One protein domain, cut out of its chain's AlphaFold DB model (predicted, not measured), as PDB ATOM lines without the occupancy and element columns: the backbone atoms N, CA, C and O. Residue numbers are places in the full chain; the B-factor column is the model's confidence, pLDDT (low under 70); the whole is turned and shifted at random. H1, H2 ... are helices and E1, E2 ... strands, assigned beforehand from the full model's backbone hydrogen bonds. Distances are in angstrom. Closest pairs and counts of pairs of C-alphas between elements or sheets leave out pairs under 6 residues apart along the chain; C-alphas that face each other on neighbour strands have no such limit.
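Overview. This is residues 47 to 143 and 273 to 278 of the 291 residues of an uncharacterized protein of Betaproteobacteria bacterium ADurb.Bin341 (UniProt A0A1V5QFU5). Two small sheets of three strands each, E1 E2 E6 and E3 E5 E4, form two walls, and H3 packs on both of them. Edge strands E1 and E3 come near each other, H4 sits beside the first sheet, and residues 276 to 277 pair with E3. The printed part has 103 residues, with named elements in the order E1 E2 H1 E3 E4 E5 H2 H3 E6 H4: six strands and four helices, class mixed. The sheet E1 E2 E6 is antiparallel, and the sheet E3 E5 E4 is mixed. The whole is compact, with a radius of gyration of the C-alphas of 12.7 A and spans of 34 by 26 by 21 A.

Arrangement. Begin with E1, residues 47 to 54, and E2, residues 57 to 66, a hairpin at 168 degrees; look at N 51 and O 59, 2.8 A apart. E6, residues 129 to 132, is antiparallel to E2, with N 60 and O 131 at 2.8 A. H1, residues 68 to 71, and H4, residues 134 to 138, stand at this sheet's level; the C-alphas of Lys 57 and Tyr 136, the closest of E2 and H4, are 4.2 A apart. In the other sheet E3, residues 74 to 79, is parallel to E5, residues 93 to 98, with N 96 and O 76 at 2.8 A. E4, residues 86 to 90, forms a hairpin with E5, with N 95 and O 88 at 2.8 A. H2, residues 103 to 106, only grazes this sheet with residues 105 to 106. H3, residues 108 to 116, lies over E6 at a height of 7.4 A over the sheet; their closest C-alphas, Gln 112 and Val 130, are 5.4 A apart. It also lies over E5 and E4, at a height of 10.1 A over their sheet. In H3 and H4 every O i to N i+4 pair is within hydrogen-bond range; H1 and H2 are too short for one.

Along the chain. Find C-alpha 47 at (162.223, 111.647, 132.188), where E1 begins; it runs 22.4 A to C-alpha 54. E2 measures 26.3 A, E3 17.4 A, E5 15.9 A, E4 13.4 A, H3 12.0 A and E6 10.2 A. H4 ends at C-alpha 138, at (171.779, 98.717, 111.461).

Size, cuts and confidence. Look for the two C-alphas farthest apart, Gly 67 and Asp 101, at 37.0 A. Residues 144 to 272 are not printed; C-alphas 143 and 273 are 14.3 A apart across the cut. The link from H3 to E6 is long, with 12 residues. No printed residue is under 70 in pLDDT.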
ATOM      1  N   ALA A  47     161.482 112.815 131.743       90.81
ATOM      2  CA  ALA A  47     162.223 111.647 132.188       90.81
ATOM      3  C   ALA A  47     162.649 110.803 130.980       90.81
ATOM      4  O   ALA A  47     161.866 110.655 130.035       90.81
ATOM      5  N   ALA A  48     163.850 110.234 131.011       94.94
ATOM      6  CA  ALA A  48     164.357 109.386 129.942       94.94
ATOM      7  C   ALA A  48     165.162 108.205 130.487       94.94
ATOM      8  O   ALA A  48     165.681 108.237 131.605       94.94
ATOM      9  N   ARG A  49     165.284 107.157 129.673       96.62
ATOM     10  CA  ARG A  49     166.151 106.012 129.950       96.62
ATOM     11  C   ARG A  49     166.731 105.448 128.667       96.62
ATOM     12  O   ARG A  49     166.048 105.359 127.651       96.62
ATOM     13  N   VAL A  50     167.994 105.047 128.756       97.56
ATOM     14  CA  VAL A  50     168.707 104.324 127.704       97.56
ATOM     15  C   VAL A  50     168.678 102.834 128.030       97.56
ATOM     16  O   VAL A  50     169.059 102.424 129.127       97.56
ATOM     17  N   TYR A  51     168.237 102.036 127.070       98.19
ATOM     18  CA  TYR A  51     168.198 100.582 127.107       98.19
ATOM     19  C   TYR A  51     169.262 100.041 126.155       98.19
ATOM     20  O   TYR A  51     169.264 100.378 124.970       98.19
ATOM     21  N   THR A  52     170.179  99.225 126.672       97.19
ATOM     22  CA  THR A  52     171.338  98.713 125.925       97.19
ATOM     23  C   THR A  52     171.141  97.241 125.604       97.19
ATOM     24  O   THR A  52     171.258  96.403 126.492       97.19
ATOM     25  N   PHE A  53     170.861  96.934 124.340       95.94
ATOM     26  CA  PHE A  53     170.702  95.556 123.859       95.94
ATOM     27  C   PHE A  53     172.053  94.865 123.682       95.94
ATOM     28  O   PHE A  53     172.182  93.667 123.896       95.94
ATOM     29  N   ASP A  54     173.060  95.635 123.276       94.75
ATOM     30  CA  ASP A  54     174.425  95.179 123.047       94.75
ATOM     31  C   ASP A  54     175.344  96.407 122.955       94.75
ATOM     32  O   ASP A  54     174.895  97.560 122.940       94.75
ATOM     33  N   THR A  55     176.643  96.174 122.834       93.81
ATOM     34  CA  THR A  55     177.652  97.203 122.602       93.81
ATOM     35  C   THR A  55     177.280  98.064 121.390       93.81
ATOM     36  O   THR A  55     177.211  97.593 120.258       93.81
ATOM     37  N   GLY A  56     177.020  99.354 121.629       93.94
ATOM     38  CA  GLY A  56     176.651 100.321 120.586       93.94
ATOM     39  C   GLY A  56     175.205 100.227 120.075       93.94
ATOM     40  O   GLY A  56     174.813 101.050 119.242       93.94
ATOM     41  N   LYS A  57     174.392  99.288 120.580       97.38
ATOM     42  CA  LYS A  57     172.978  99.109 120.216       97.38
ATOM     43  C   LYS A  57     172.085  99.580 121.361       97.38
ATOM     44  O   LYS A  57     171.887  98.858 122.340       97.38
ATOM     45  N   THR A  58     171.556 100.796 121.251       97.81
ATOM     46  CA  THR A  58     170.717 101.384 122.298       97.81
ATOM     47  C   THR A  58     169.398 101.927 121.764       97.81
ATOM     48  O   THR A  58     169.320 102.422 120.638       97.81
ATOM     49  N   LEU A  59     168.376 101.864 122.617       98.06
ATOM     50  CA  LEU A  59     167.119 102.592 122.482       98.06
ATOM     51  C   LEU A  59     166.991 103.577 123.640       98.06
ATOM     52  O   LEU A  59     167.166 103.206 124.796       98.06
ATOM     53  N   THR A  60     166.674 104.830 123.343       98.25
ATOM     54  CA  THR A  60     166.384 105.850 124.354       98.25
ATOM     55  C   THR A  60     164.903 106.162 124.322       98.25
ATOM     56  O   THR A  60     164.415 106.653 123.308       98.25
ATOM     57  N   ILE A  61     164.203 105.898 125.424       98.50
ATOM     58  CA  ILE A  61     162.795 106.266 125.590       98.50
ATOM     59  C   ILE A  61     162.741 107.522 126.451       98.50
ATOM     60  O   ILE A  61     163.311 107.548 127.542       98.50
ATOM     61  N   THR A  62     162.061 108.555 125.961       97.25
ATOM     62  CA  THR A  62     161.831 109.812 126.679       97.25
ATOM     63  C   THR A  62     160.338 110.003 126.868       97.25
ATOM     64  O   THR A  62     159.608 110.075 125.889       97.25
ATOM     65  N   SER A  63     159.894 110.140 128.114       94.38
ATOM     66  CA  SER A  63     158.479 110.223 128.515       94.38
ATOM     67  C   SER A  63     157.639 111.241 127.740       94.38
ATOM     68  O   SER A  63     156.433 111.055 127.622       94.38
ATOM     69  N   GLY A  64     158.229 112.342 127.265       88.50
ATOM     70  CA  GLY A  64     157.499 113.485 126.702       88.50
ATOM     71  C   GLY A  64     156.765 114.314 127.765       88.50
ATOM     72  O   GLY A  64     156.756 115.546 127.697       88.50
ATOM     73  N   ALA A  65     156.237 113.654 128.798       85.44
ATOM     74  CA  ALA A  65     155.694 114.261 129.999       85.44
ATOM     75  C   ALA A  65     156.806 114.888 130.858       85.44
ATOM     76  O   ALA A  65     157.808 114.261 131.200       85.44
ATOM     77  N   LYS A  66     156.632 116.161 131.210       82.31
ATOM     78  CA  LYS A  66     157.630 116.930 131.961       82.31
ATOM     79  C   LYS A  66     157.422 116.789 133.467       82.31
ATOM     80  O   LYS A  66     156.295 116.877 133.947       82.31
ATOM     81  N   GLY A  67     158.521 116.683 134.213       73.00
ATOM     82  CA  GLY A  67     158.509 116.615 135.677       73.00
ATOM     83  C   GLY A  67     158.278 115.205 136.226       73.00
ATOM     84  O   GLY A  67     158.428 114.218 135.511       73.00
ATOM     85  N   MET A  68     157.925 115.111 137.512       76.62
ATOM     86  CA  MET A  68     157.897 113.834 138.245       76.62
ATOM     87  C   MET A  68     156.959 112.775 137.659       76.62
ATOM     88  O   MET A  68     157.274 111.596 137.769       76.62
ATOM     89  N   ILE A  69     155.864 113.188 137.013       79.06
ATOM     90  CA  ILE A  69     154.902 112.272 136.383       79.06
ATOM     91  C   ILE A  69     155.587 111.370 135.339       79.06
ATOM     92  O   ILE A  69     155.277 110.192 135.225       79.06
ATOM     93  N   GLY A  70     156.604 111.880 134.631       83.81
ATOM     94  CA  GLY A  70     157.363 111.092 133.658       83.81
ATOM     95  C   GLY A  70     158.215 109.987 134.294       83.81
ATOM     96  O   GLY A  70     158.521 109.009 133.619       83.81
ATOM     97  N   ASN A  71     158.578 110.112 135.578       85.19
ATOM     98  CA  ASN A  71     159.364 109.107 136.306       85.19
ATOM     99  C   ASN A  71     158.522 107.894 136.740       85.19
ATOM    100  O   ASN A  71     159.076 106.880 137.168       85.19
ATOM    101  N   GLU A  72     157.193 108.007 136.685       88.38
ATOM    102  CA  GLU A  72     156.277 106.910 137.013       88.38
ATOM    103  C   GLU A  72     156.220 105.872 135.886       88.38
ATOM    104  O   GLU A  72     155.994 104.690 136.146       88.38
ATOM    105  N   LEU A  73     156.503 106.291 134.646       95.00
ATOM    106  CA  LEU A  73     156.591 105.396 133.498       95.00
ATOM    107  C   LEU A  73     157.762 104.427 133.656       95.00
ATOM    108  O   LEU A  73     158.900 104.823 133.928       95.00
ATOM    109  N   SER A  74     157.494 103.148 133.411       97.00
ATOM    110  CA  SER A  74     158.515 102.107 133.397       97.00
ATOM    111  C   SER A  74     158.328 101.166 132.221       97.00
ATOM    112  O   SER A  74     157.204 100.809 131.872       97.00
ATOM    113  N   PHE A  75     159.446 100.750 131.626       98.38
ATOM    114  CA  PHE A  75     159.433  99.854 130.473       98.38
ATOM    115  C   PHE A  75     160.303  98.627 130.710       98.38
ATOM    116  O   PHE A  75     161.385  98.725 131.300       98.38
ATOM    117  N   SER A  76     159.831  97.484 130.232       98.31
ATOM    118  CA  SER A  76     160.593  96.245 130.062       98.31
ATOM    119  C   SER A  76     160.459  95.753 128.622       98.31
ATOM    120  O   SER A  76     159.677  96.299 127.843       98.31
ATOM    121  N   PHE A  77     161.250  94.746 128.264       98.44
ATOM    122  CA  PHE A  77     161.271  94.165 126.929       98.44
ATOM    123  C   PHE A  77     161.207  92.651 127.038       98.44
ATOM    124  O   PHE A  77     161.806  92.086 127.950       98.44
ATOM    125  N   GLU A  78     160.525  92.024 126.091       97.50
ATOM    126  CA  GLU A  78     160.444  90.572 125.930       97.50
ATOM    127  C   GLU A  78     160.407  90.240 124.433       97.50
ATOM    128  O   GLU A  78     160.169  91.119 123.599       97.50
ATOM    129  N   THR A  79     160.641  88.978 124.085       96.50
ATOM    130  CA  THR A  79     160.374  88.478 122.726       96.50
ATOM    131  C   THR A  79     158.904  88.111 122.633       96.50
ATOM    132  O   THR A  79     158.380  87.473 123.542       96.50
ATOM    133  N   ASN A  80     158.226  88.529 121.571       95.69
ATOM    134  CA  ASN A  80     156.861  88.096 121.323       95.69
ATOM    135  C   ASN A  80     156.859  86.675 120.743       95.69
ATOM    136  O   ASN A  80     157.731  86.318 119.958       95.69
ATOM    137  N   GLU A  81     155.843  85.882 121.063       91.00
ATOM    138  CA  GLU A  81     155.633  84.548 120.468       91.00
ATOM    139  C   GLU A  81     155.050  84.637 119.047       91.00
ATOM    140  O   GLU A  81     154.747  83.632 118.412       91.00
ATOM    141  N   LYS A  82     154.902  85.864 118.543       92.38
ATOM    142  CA  LYS A  82     154.421  86.214 117.213       92.38
ATOM    143  C   LYS A  82     155.448  87.081 116.524       92.38
ATOM    144  O   LYS A  82     156.197  87.820 117.166       92.38
ATOM    145  N   ASP A  83     155.396  87.109 115.203       95.56
ATOM    146  CA  ASP A  83     156.195  88.064 114.451       95.56
ATOM    147  C   ASP A  83     155.578  89.475 114.440       95.56
ATOM    148  O   ASP A  83     155.625  90.156 113.431       95.56
ATOM    149  N   ASP A  84     154.982  89.955 115.530       95.44
ATOM    150  CA  ASP A  84     154.403  91.300 115.608       95.44
ATOM    151  C   ASP A  84     154.872  92.045 116.857       95.44
ATOM    152  O   ASP A  84     155.113  91.458 117.912       95.44
ATOM    153  N   LEU A  85     155.006  93.366 116.724       97.88
ATOM    154  CA  LEU A  85     155.325  94.245 117.841       97.88
ATOM    155  C   LEU A  85     154.055  94.499 118.662       97.88
ATOM    156  O   LEU A  85     153.044  94.943 118.117       97.88
ATOM    157  N   GLU A  86     154.126  94.279 119.971       98.00
ATOM    158  CA  GLU A  86     152.982  94.407 120.879       98.00
ATOM    159  C   GLU A  86     153.383  95.075 122.204       98.00
ATOM    160  O   GLU A  86     154.549  95.060 122.604       98.00
ATOM    161  N   LEU A  87     152.409  95.664 122.905       98.06
ATOM    162  CA  LEU A  87     152.574  96.157 124.272       98.06
ATOM    163  C   LEU A  87     151.685  95.379 125.239       98.06
ATOM    164  O   LEU A  87     150.504  95.171 124.973       98.06
ATOM    165  N   SER A  88     152.226  95.061 126.410       97.94
ATOM    166  CA  SER A  88     151.443  94.669 127.582       97.94
ATOM    167  C   SER A  88     151.504  95.794 128.610       97.94
ATOM    168  O   SER A  88     152.564  96.068 129.175       97.94
ATOM    169  N   VAL A  89     150.387  96.492 128.818       97.19
ATOM    170  CA  VAL A  89     150.304  97.650 129.722       97.19
ATOM    171  C   VAL A  89     149.655  97.240 131.043       97.19
ATOM    172  O   VAL A  89     148.571  96.663 131.061       97.19
ATOM    173  N   SER A  90     150.301  97.583 132.157       96.06
ATOM    174  CA  SER A  90     149.801  97.369 133.517       96.06
ATOM    175  C   SER A  90     150.082  98.602 134.377       96.06
ATOM    176  O   SER A  90     151.201  98.827 134.844       96.06
ATOM    177  N   GLY A  91     149.063  99.448 134.560       93.00
ATOM    178  CA  GLY A  91     149.226 100.748 135.214       93.00
ATOM    179  C   GLY A  91     150.224 101.630 134.457       93.00
ATOM    180  O   GLY A  91     150.053 101.867 133.264       93.00
ATOM    181  N   ALA A  92     151.270 102.095 135.146       92.00
ATOM    182  CA  ALA A  92     152.364 102.875 134.557       92.00
ATOM    183  C   ALA A  92     153.529 102.011 134.018       92.00
ATOM    184  O   ALA A  92     154.531 102.540 133.529       92.00
ATOM    185  N   HIS A  93     153.424 100.681 134.115       97.06
ATOM    186  CA  HIS A  93     154.390  99.749 133.542       97.06
ATOM    187  C   HIS A  93     153.944  99.275 132.159       97.06
ATOM    188  O   HIS A  93     152.782  98.934 131.957       97.06
ATOM    189  N   THR A  94     154.872  99.233 131.207       98.25
ATOM    190  CA  THR A  94     154.642  98.722 129.851       98.25
ATOM    191  C   THR A  94     155.743  97.739 129.474       98.25
ATOM    192  O   THR A  94     156.917  98.099 129.418       98.25
ATOM    193  N   THR A  95     155.373  96.506 129.154       98.56
ATOM    194  CA  THR A  95     156.280  95.535 128.535       98.56
ATOM    195  C   THR A  95     156.174  95.649 127.022       98.56
ATOM    196  O   THR A  95     155.094  95.476 126.459       98.56
ATOM    197  N   ILE A  96     157.288  95.958 126.362       98.56
ATOM    198  CA  ILE A  96     157.401  96.030 124.904       98.56
ATOM    199  C   ILE A  96     157.798  94.641 124.399       98.56
ATOM    200  O   ILE A  96     158.939  94.212 124.578       98.56
ATOM    201  N   LYS A  97     156.859  93.935 123.773       98.19
ATOM    202  CA  LYS A  97     157.093  92.618 123.180       98.19
ATOM    203  C   LYS A  97     157.562  92.788 121.741       98.19
ATOM    204  O   LYS A  97     156.788  93.196 120.878       98.19
ATOM    205  N   LEU A  98     158.843  92.526 121.504       98.31
ATOM    206  CA  LEU A  98     159.489  92.677 120.203       98.31
ATOM    207  C   LEU A  98     159.047  91.561 119.250       98.31
ATOM    208  O   LEU A  98     159.022  90.399 119.644       98.31
ATOM    209  N   ALA A  99     158.754  91.909 117.996       97.69
ATOM    210  CA  ALA A  99     158.475  90.947 116.934       97.69
ATOM    211  C   ALA A  99     159.636  89.956 116.804       97.69
ATOM    212  O   ALA A  99     160.805  90.364 116.809       97.69
ATOM    213  N   SER A 100     159.324  88.671 116.702       95.69
ATOM    214  CA  SER A 100     160.341  87.632 116.809       95.69
ATOM    215  C   SER A 100     161.239  87.486 115.579       95.69
ATOM    216  O   SER A 100     162.409  87.167 115.752       95.69
ATOM    217  N   ASP A 101     160.771  87.741 114.355       94.81
ATOM    218  CA  ASP A 101     161.529  87.424 113.130       94.81
ATOM    219  C   ASP A 101     161.871  88.674 112.300       94.81
ATOM    220  O   ASP A 101     163.008  88.901 111.875       94.81
ATOM    221  N   THR A 102     160.895  89.554 112.106       95.38
ATOM    222  CA  THR A 102     160.996  90.726 111.245       95.38
ATOM    223  C   THR A 102     161.571  91.914 112.011       95.38
ATOM    224  O   THR A 102     160.859  92.761 112.554       95.38
ATOM    225  N   SER A 103     162.896  92.048 111.973       95.44
ATOM    226  CA  SER A 103     163.643  93.099 112.685       95.44
ATOM    227  C   SER A 103     163.193  94.542 112.385       95.44
ATOM    228  O   SER A 103     163.336  95.429 113.229       95.44
ATOM    229  N   SER A 104     162.611  94.818 111.211       96.25
ATOM    230  CA  SER A 104     162.082  96.149 110.866       96.25
ATOM    231  C   SER A 104     160.845  96.544 111.682       96.25
ATOM    232  O   SER A 104     160.647  97.740 111.926       96.25
ATOM    233  N   LYS A 105     160.061  95.569 112.167       97.81
ATOM    234  CA  LYS A 105     158.936  95.805 113.088       97.81
ATOM    235  C   LYS A 105     159.418  96.314 114.452       97.81
ATOM    236  O   LYS A 105     158.713  97.082 115.089       97.81
ATOM    237  N   ASN A 106     160.660  96.010 114.836       98.31
ATOM    238  CA  ASN A 106     161.284  96.430 116.100       98.31
ATOM    239  C   ASN A 106     161.992  97.795 116.025       98.31
ATOM    240  O   ASN A 106     162.899  98.081 116.814       98.31
ATOM    241  N   SER A 107     161.636  98.633 115.048       98.38
ATOM    242  CA  SER A 107     162.222  99.969 114.895       98.38
ATOM    243  C   SER A 107     161.762 100.936 115.984       98.38
ATOM    244  O   SER A 107     160.633 100.851 116.469       98.38
ATOM    245  N   ALA A 108     162.606 101.919 116.317       98.56
ATOM    246  CA  ALA A 108     162.233 102.975 117.259       98.56
ATOM    247  C   ALA A 108     160.933 103.692 116.857       98.56
ATOM    248  O   ALA A 108     160.099 103.976 117.711       98.56
ATOM    249  N   ALA A 109     160.728 103.936 115.559       98.50
ATOM    250  CA  ALA A 109     159.518 104.580 115.053       98.50
ATOM    251  C   ALA A 109     158.258 103.725 115.277       98.50
ATOM    252  O   ALA A 109     157.230 104.263 115.683       98.50
ATOM    253  N   ALA A 110     158.340 102.408 115.055       98.50
ATOM    254  CA  ALA A 110     157.227 101.491 115.306       98.50
ATOM    255  C   ALA A 110     156.893 101.411 116.804       98.50
ATOM    256  O   ALA A 110     155.731 101.551 117.179       98.50
ATOM    257  N   ILE A 111     157.914 101.287 117.660       98.62
ATOM    258  CA  ILE A 111     157.754 101.282 119.123       98.62
ATOM    259  C   ILE A 111     157.143 102.601 119.605       98.62
ATOM    260  O   ILE A 111     156.189 102.588 120.378       98.62
ATOM    261  N   GLN A 112     157.645 103.741 119.123       98.69
ATOM    262  CA  GLN A 112     157.107 105.052 119.477       98.69
ATOM    263  C   GLN A 112     155.633 105.175 119.089       98.69
ATOM    264  O   GLN A 112     154.825 105.568 119.923       98.69
ATOM    265  N   ALA A 113     155.284 104.831 117.847       98.38
ATOM    266  CA  ALA A 113     153.910 104.919 117.366       98.38
ATOM    267  C   ALA A 113     152.966 104.037 118.194       98.38
ATOM    268  O   ALA A 113     151.870 104.468 118.547       98.38
ATOM    269  N   LEU A 114     153.411 102.828 118.546       98.19
ATOM    270  CA  LEU A 114     152.622 101.898 119.341       98.19
ATOM    271  C   LEU A 114     152.404 102.408 120.774       98.19
ATOM    272  O   LEU A 114     151.282 102.364 121.271       98.19
ATOM    273  N   ILE A 115     153.444 102.952 121.419       98.12
ATOM    274  CA  ILE A 115     153.336 103.526 122.770       98.12
ATOM    275  C   ILE A 115     152.461 104.784 122.769       98.12
ATOM    276  O   ILE A 115     151.604 104.927 123.634       98.12
ATOM    277  N   GLN A 116     152.632 105.678 121.791       98.06
ATOM    278  CA  GLN A 116     151.836 106.908 121.677       98.06
ATOM    279  C   GLN A 116     150.342 106.633 121.443       98.06
ATOM    280  O   GLN A 116     149.509 107.469 121.786       98.06
ATOM    281  N   ALA A 117     150.000 105.482 120.857       97.19
ATOM    282  CA  ALA A 117     148.619 105.048 120.663       97.19
ATOM    283  C   ALA A 117     148.016 104.350 121.898       97.19
ATOM    284  O   ALA A 117     146.804 104.131 121.943       97.19
ATOM    285  N   ALA A 118     148.833 103.984 122.889       95.75
ATOM    286  CA  ALA A 118     148.394 103.270 124.080       95.75
ATOM    287  C   ALA A 118     147.902 104.222 125.182       95.75
ATOM    288  O   ALA A 118     148.302 105.378 125.281       95.75
ATOM    289  N   THR A 119     147.045 103.702 126.062       93.88
ATOM    290  CA  THR A 119     146.679 104.367 127.321       93.88
ATOM    291  C   THR A 119     147.513 103.764 128.446       93.88
ATOM    292  O   THR A 119     147.323 102.596 128.779       93.88
ATOM    293  N   ILE A 120     148.438 104.541 129.017       92.81
ATOM    294  CA  ILE A 120     149.330 104.106 130.101       92.81
ATOM    295  C   ILE A 120     148.974 104.897 131.360       92.81
ATOM    296  O   ILE A 120     149.391 106.041 131.534       92.81
ATOM    297  N   SER A 121     148.175 104.282 132.236       89.81
ATOM    298  CA  SER A 121     147.565 104.969 133.382       89.81
ATOM    299  C   SER A 121     146.825 106.247 132.931       89.81
ATOM    300  O   SER A 121     146.118 106.253 131.925       89.81
ATOM    301  N   ASP A 122     146.993 107.325 133.683       85.06
ATOM    302  CA  ASP A 122     146.555 108.698 133.462       85.06
ATOM    303  C   ASP A 122     147.677 109.598 132.902       85.06
ATOM    304  O   ASP A 122     147.539 110.824 132.869       85.06
ATOM    305  N   ILE A 123     148.789 109.009 132.447       83.62
ATOM    306  CA  ILE A 123     149.959 109.738 131.950       83.62
ATOM    307  C   ILE A 123     149.819 109.969 130.442       83.62
ATOM    308  O   ILE A 123     149.679 109.030 129.659       83.62
ATOM    309  N   ASP A 124     149.907 111.230 130.018       89.06
ATOM    310  CA  ASP A 124     149.923 111.589 128.598       89.06
ATOM    311  C   ASP A 124     151.266 111.215 127.951       89.06
ATOM    312  O   ASP A 124     152.297 111.847 128.193       89.06
ATOM    313  N   VAL A 125     151.232 110.183 127.108       94.00
ATOM    314  CA  VAL A 125     152.384 109.670 126.352       94.00
ATOM    315  C   VAL A 125     152.378 110.101 124.884       94.00
ATOM    316  O   VAL A 125     153.228 109.660 124.117       94.00
ATOM    317  N   THR A 126     151.480 110.995 124.462       93.94
ATOM    318  CA  THR A 126     151.401 111.435 123.052       93.94
ATOM    319  C   THR A 126     152.658 112.169 122.579       93.94
ATOM    320  O   THR A 126     152.982 112.160 121.393       93.94
ATOM    321  N   ALA A 127     153.404 112.770 123.511       92.81
ATOM    322  CA  ALA A 127     154.680 113.432 123.255       92.81
ATOM    323  C   ALA A 127     155.909 112.535 123.516       92.81
ATOM    324  O   ALA A 127     157.039 113.021 123.412       92.81
ATOM    325  N   LEU A 128     155.715 111.263 123.888       96.88
ATOM    326  CA  LEU A 128     156.804 110.319 124.146       96.88
ATOM    327  C   LEU A 128     157.643 110.129 122.887       96.88
ATOM    328  O   LEU A 128     157.103 110.007 121.791       96.88
ATOM    329  N   THR A 129     158.961 110.071 123.036       98.12
ATOM    330  CA  THR A 129     159.863 109.793 121.917       98.12
ATOM    331  C   THR A 129     160.690 108.546 122.161       98.12
ATOM    332  O   THR A 129     161.058 108.232 123.296       98.12
ATOM    333  N   VAL A 130     160.998 107.841 121.075       98.56
ATOM    334  CA  VAL A 130     161.934 106.718 121.073       98.56
ATOM    335  C   VAL A 130     163.002 106.992 120.023       98.56
ATOM    336  O   VAL A 130     162.696 107.226 118.856       98.56
ATOM    337  N   ALA A 131     164.265 106.967 120.437       98.25
ATOM    338  CA  ALA A 131     165.408 107.154 119.555       98.25
ATOM    339  C   ALA A 131     166.287 105.900 119.554       98.25
ATOM    340  O   ALA A 131     166.682 105.419 120.614       98.25
ATOM    341  N   GLU A 132     166.620 105.390 118.370       98.12
ATOM    342  CA  GLU A 132     167.591 104.306 118.197       98.12
ATOM    343  C   GLU A 132     168.989 104.848 117.894       98.12
ATOM    344  O   GLU A 132     169.153 105.848 117.190       98.12
ATOM    345  N   SER A 133     170.018 104.174 118.413       98.44
ATOM    346  CA  SER A 133     171.394 104.397 117.969       98.44
ATOM    347  C   SER A 133     171.597 103.880 116.542       98.44
ATOM    348  O   SER A 133     170.877 103.001 116.068       98.44
ATOM    349  N   ALA A 134     172.651 104.352 115.869       98.06
ATOM    350  CA  ALA A 134     173.034 103.825 114.556       98.06
ATOM    351  C   ALA A 134     173.314 102.309 114.589       98.06
ATOM    352  O   ALA A 134     172.951 101.596 113.656       98.06
ATOM    353  N   GLY A 135     173.916 101.808 115.677       97.62
ATOM    354  CA  GLY A 135     174.169 100.377 115.859       97.62
ATOM    355  C   GLY A 135     172.886  99.558 116.009       97.62
ATOM    356  O   GLY A 135     172.799  98.467 115.454       97.62
ATOM    357  N   TYR A 136     171.875 100.095 116.701       98.06
ATOM    358  CA  TYR A 136     170.564  99.454 116.794       98.06
ATOM    359  C   TYR A 136     169.849  99.473 115.436       98.06
ATOM    360  O   TYR A 136     169.397  98.435 114.975       98.06
ATOM    361  N   ALA A 137     169.813 100.617 114.744       97.94
ATOM    362  CA  ALA A 137     169.165 100.746 113.437       97.94
ATOM    363  C   ALA A 137     169.752  99.798 112.373       97.94
ATOM    364  O   ALA A 137     169.011  99.246 111.558       97.94
ATOM    365  N   ALA A 138     171.076  99.603 112.388       96.88
ATOM    366  CA  ALA A 138     171.779  98.717 111.461       96.88
ATOM    367  C   ALA A 138     171.569  97.223 111.760       96.88
ATOM    368  O   ALA A 138     171.686  96.401 110.855       96.88
ATOM    369  N   ALA A 139     171.279  96.871 113.014       95.75
ATOM    370  CA  ALA A 139     171.149  95.492 113.472       95.75
ATOM    371  C   ALA A 139     170.065  95.394 114.549       95.75
ATOM    372  O   ALA A 139     170.350  95.117 115.720       95.75
ATOM    373  N   ARG A 140     168.818  95.666 114.148       96.75
ATOM    374  CA  ARG A 140     167.675  95.580 115.058       96.75
ATOM    375  C   ARG A 140     167.516  94.137 115.548       96.75
ATOM    376  O   ARG A 140     167.769  93.217 114.766       96.75
ATOM    377  N   PRO A 141     167.111  93.925 116.809       96.00
ATOM    378  CA  PRO A 141     166.995  92.588 117.361       96.00
ATOM    379  C   PRO A 141     165.948  91.763 116.609       96.00
ATOM    380  O   PRO A 141     164.872  92.268 116.276       96.00
ATOM    381  N   ALA A 142     166.281  90.499 116.380       96.06
ATOM    382  CA  ALA A 142     165.390  89.436 115.941       96.06
ATOM    383  C   ALA A 142     165.839  88.147 116.640       96.06
ATOM    384  O   ALA A 142     167.030  87.978 116.927       96.06
ATOM    385  N   ALA A 143     164.888  87.284 116.957       97.06
ATOM    386  CA  ALA A 143     165.134  85.968 117.514       97.06
ATOM    387  C   ALA A 143     165.717  85.036 116.439       97.06
ATOM    388  O   ALA A 143     165.616  85.294 115.236       97.06
ATOM    389  N   PRO A 273     167.472  94.042 127.317       96.69
ATOM    390  CA  PRO A 273     167.987  94.753 128.480       96.69
ATOM    391  C   PRO A 273     167.055  94.630 129.689       96.69
ATOM    392  O   PRO A 273     165.840  94.488 129.560       96.69
ATOM    393  N   GLY A 274     167.619  94.809 130.886       93.75
ATOM    394  CA  GLY A 274     166.828  94.949 132.106       93.75
ATOM    395  C   GLY A 274     165.890  96.163 132.052       93.75
ATOM    396  O   GLY A 274     166.289  97.265 131.655       93.75
ATOM    397  N   GLY A 275     164.645  95.962 132.482       94.38
ATOM    398  CA  GLY A 275     163.627  97.006 132.526       94.38
ATOM    399  C   GLY A 275     163.793  98.012 133.671       94.38
ATOM    400  O   GLY A 275     164.752  97.991 134.451       94.38
ATOM    401  N   GLY A 276     162.821  98.913 133.772       91.75
ATOM    402  CA  GLY A 276     162.614  99.787 134.923       91.75
ATOM    403  C   GLY A 276     162.157 101.190 134.540       91.75
ATOM    404  O   GLY A 276     161.858 101.473 133.377       91.75
ATOM    405  N   ASN A 277     162.100 102.056 135.548       91.69
ATOM    406  CA  ASN A 277     161.522 103.390 135.421       91.69
ATOM    407  C   ASN A 277     162.379 104.305 134.549       91.69
ATOM    408  O   ASN A 277     163.596 104.117 134.433       91.69
ATOM    409  N   LEU A 278     161.728 105.308 133.969       92.06
ATOM    410  CA  LEU A 278     162.388 106.503 133.468       92.06
ATOM    411  C   LEU A 278     162.827 107.384 134.649       92.06
ATOM    412  O   LEU A 278     162.238 107.334 135.728       92.06
TER     413      LEU A 278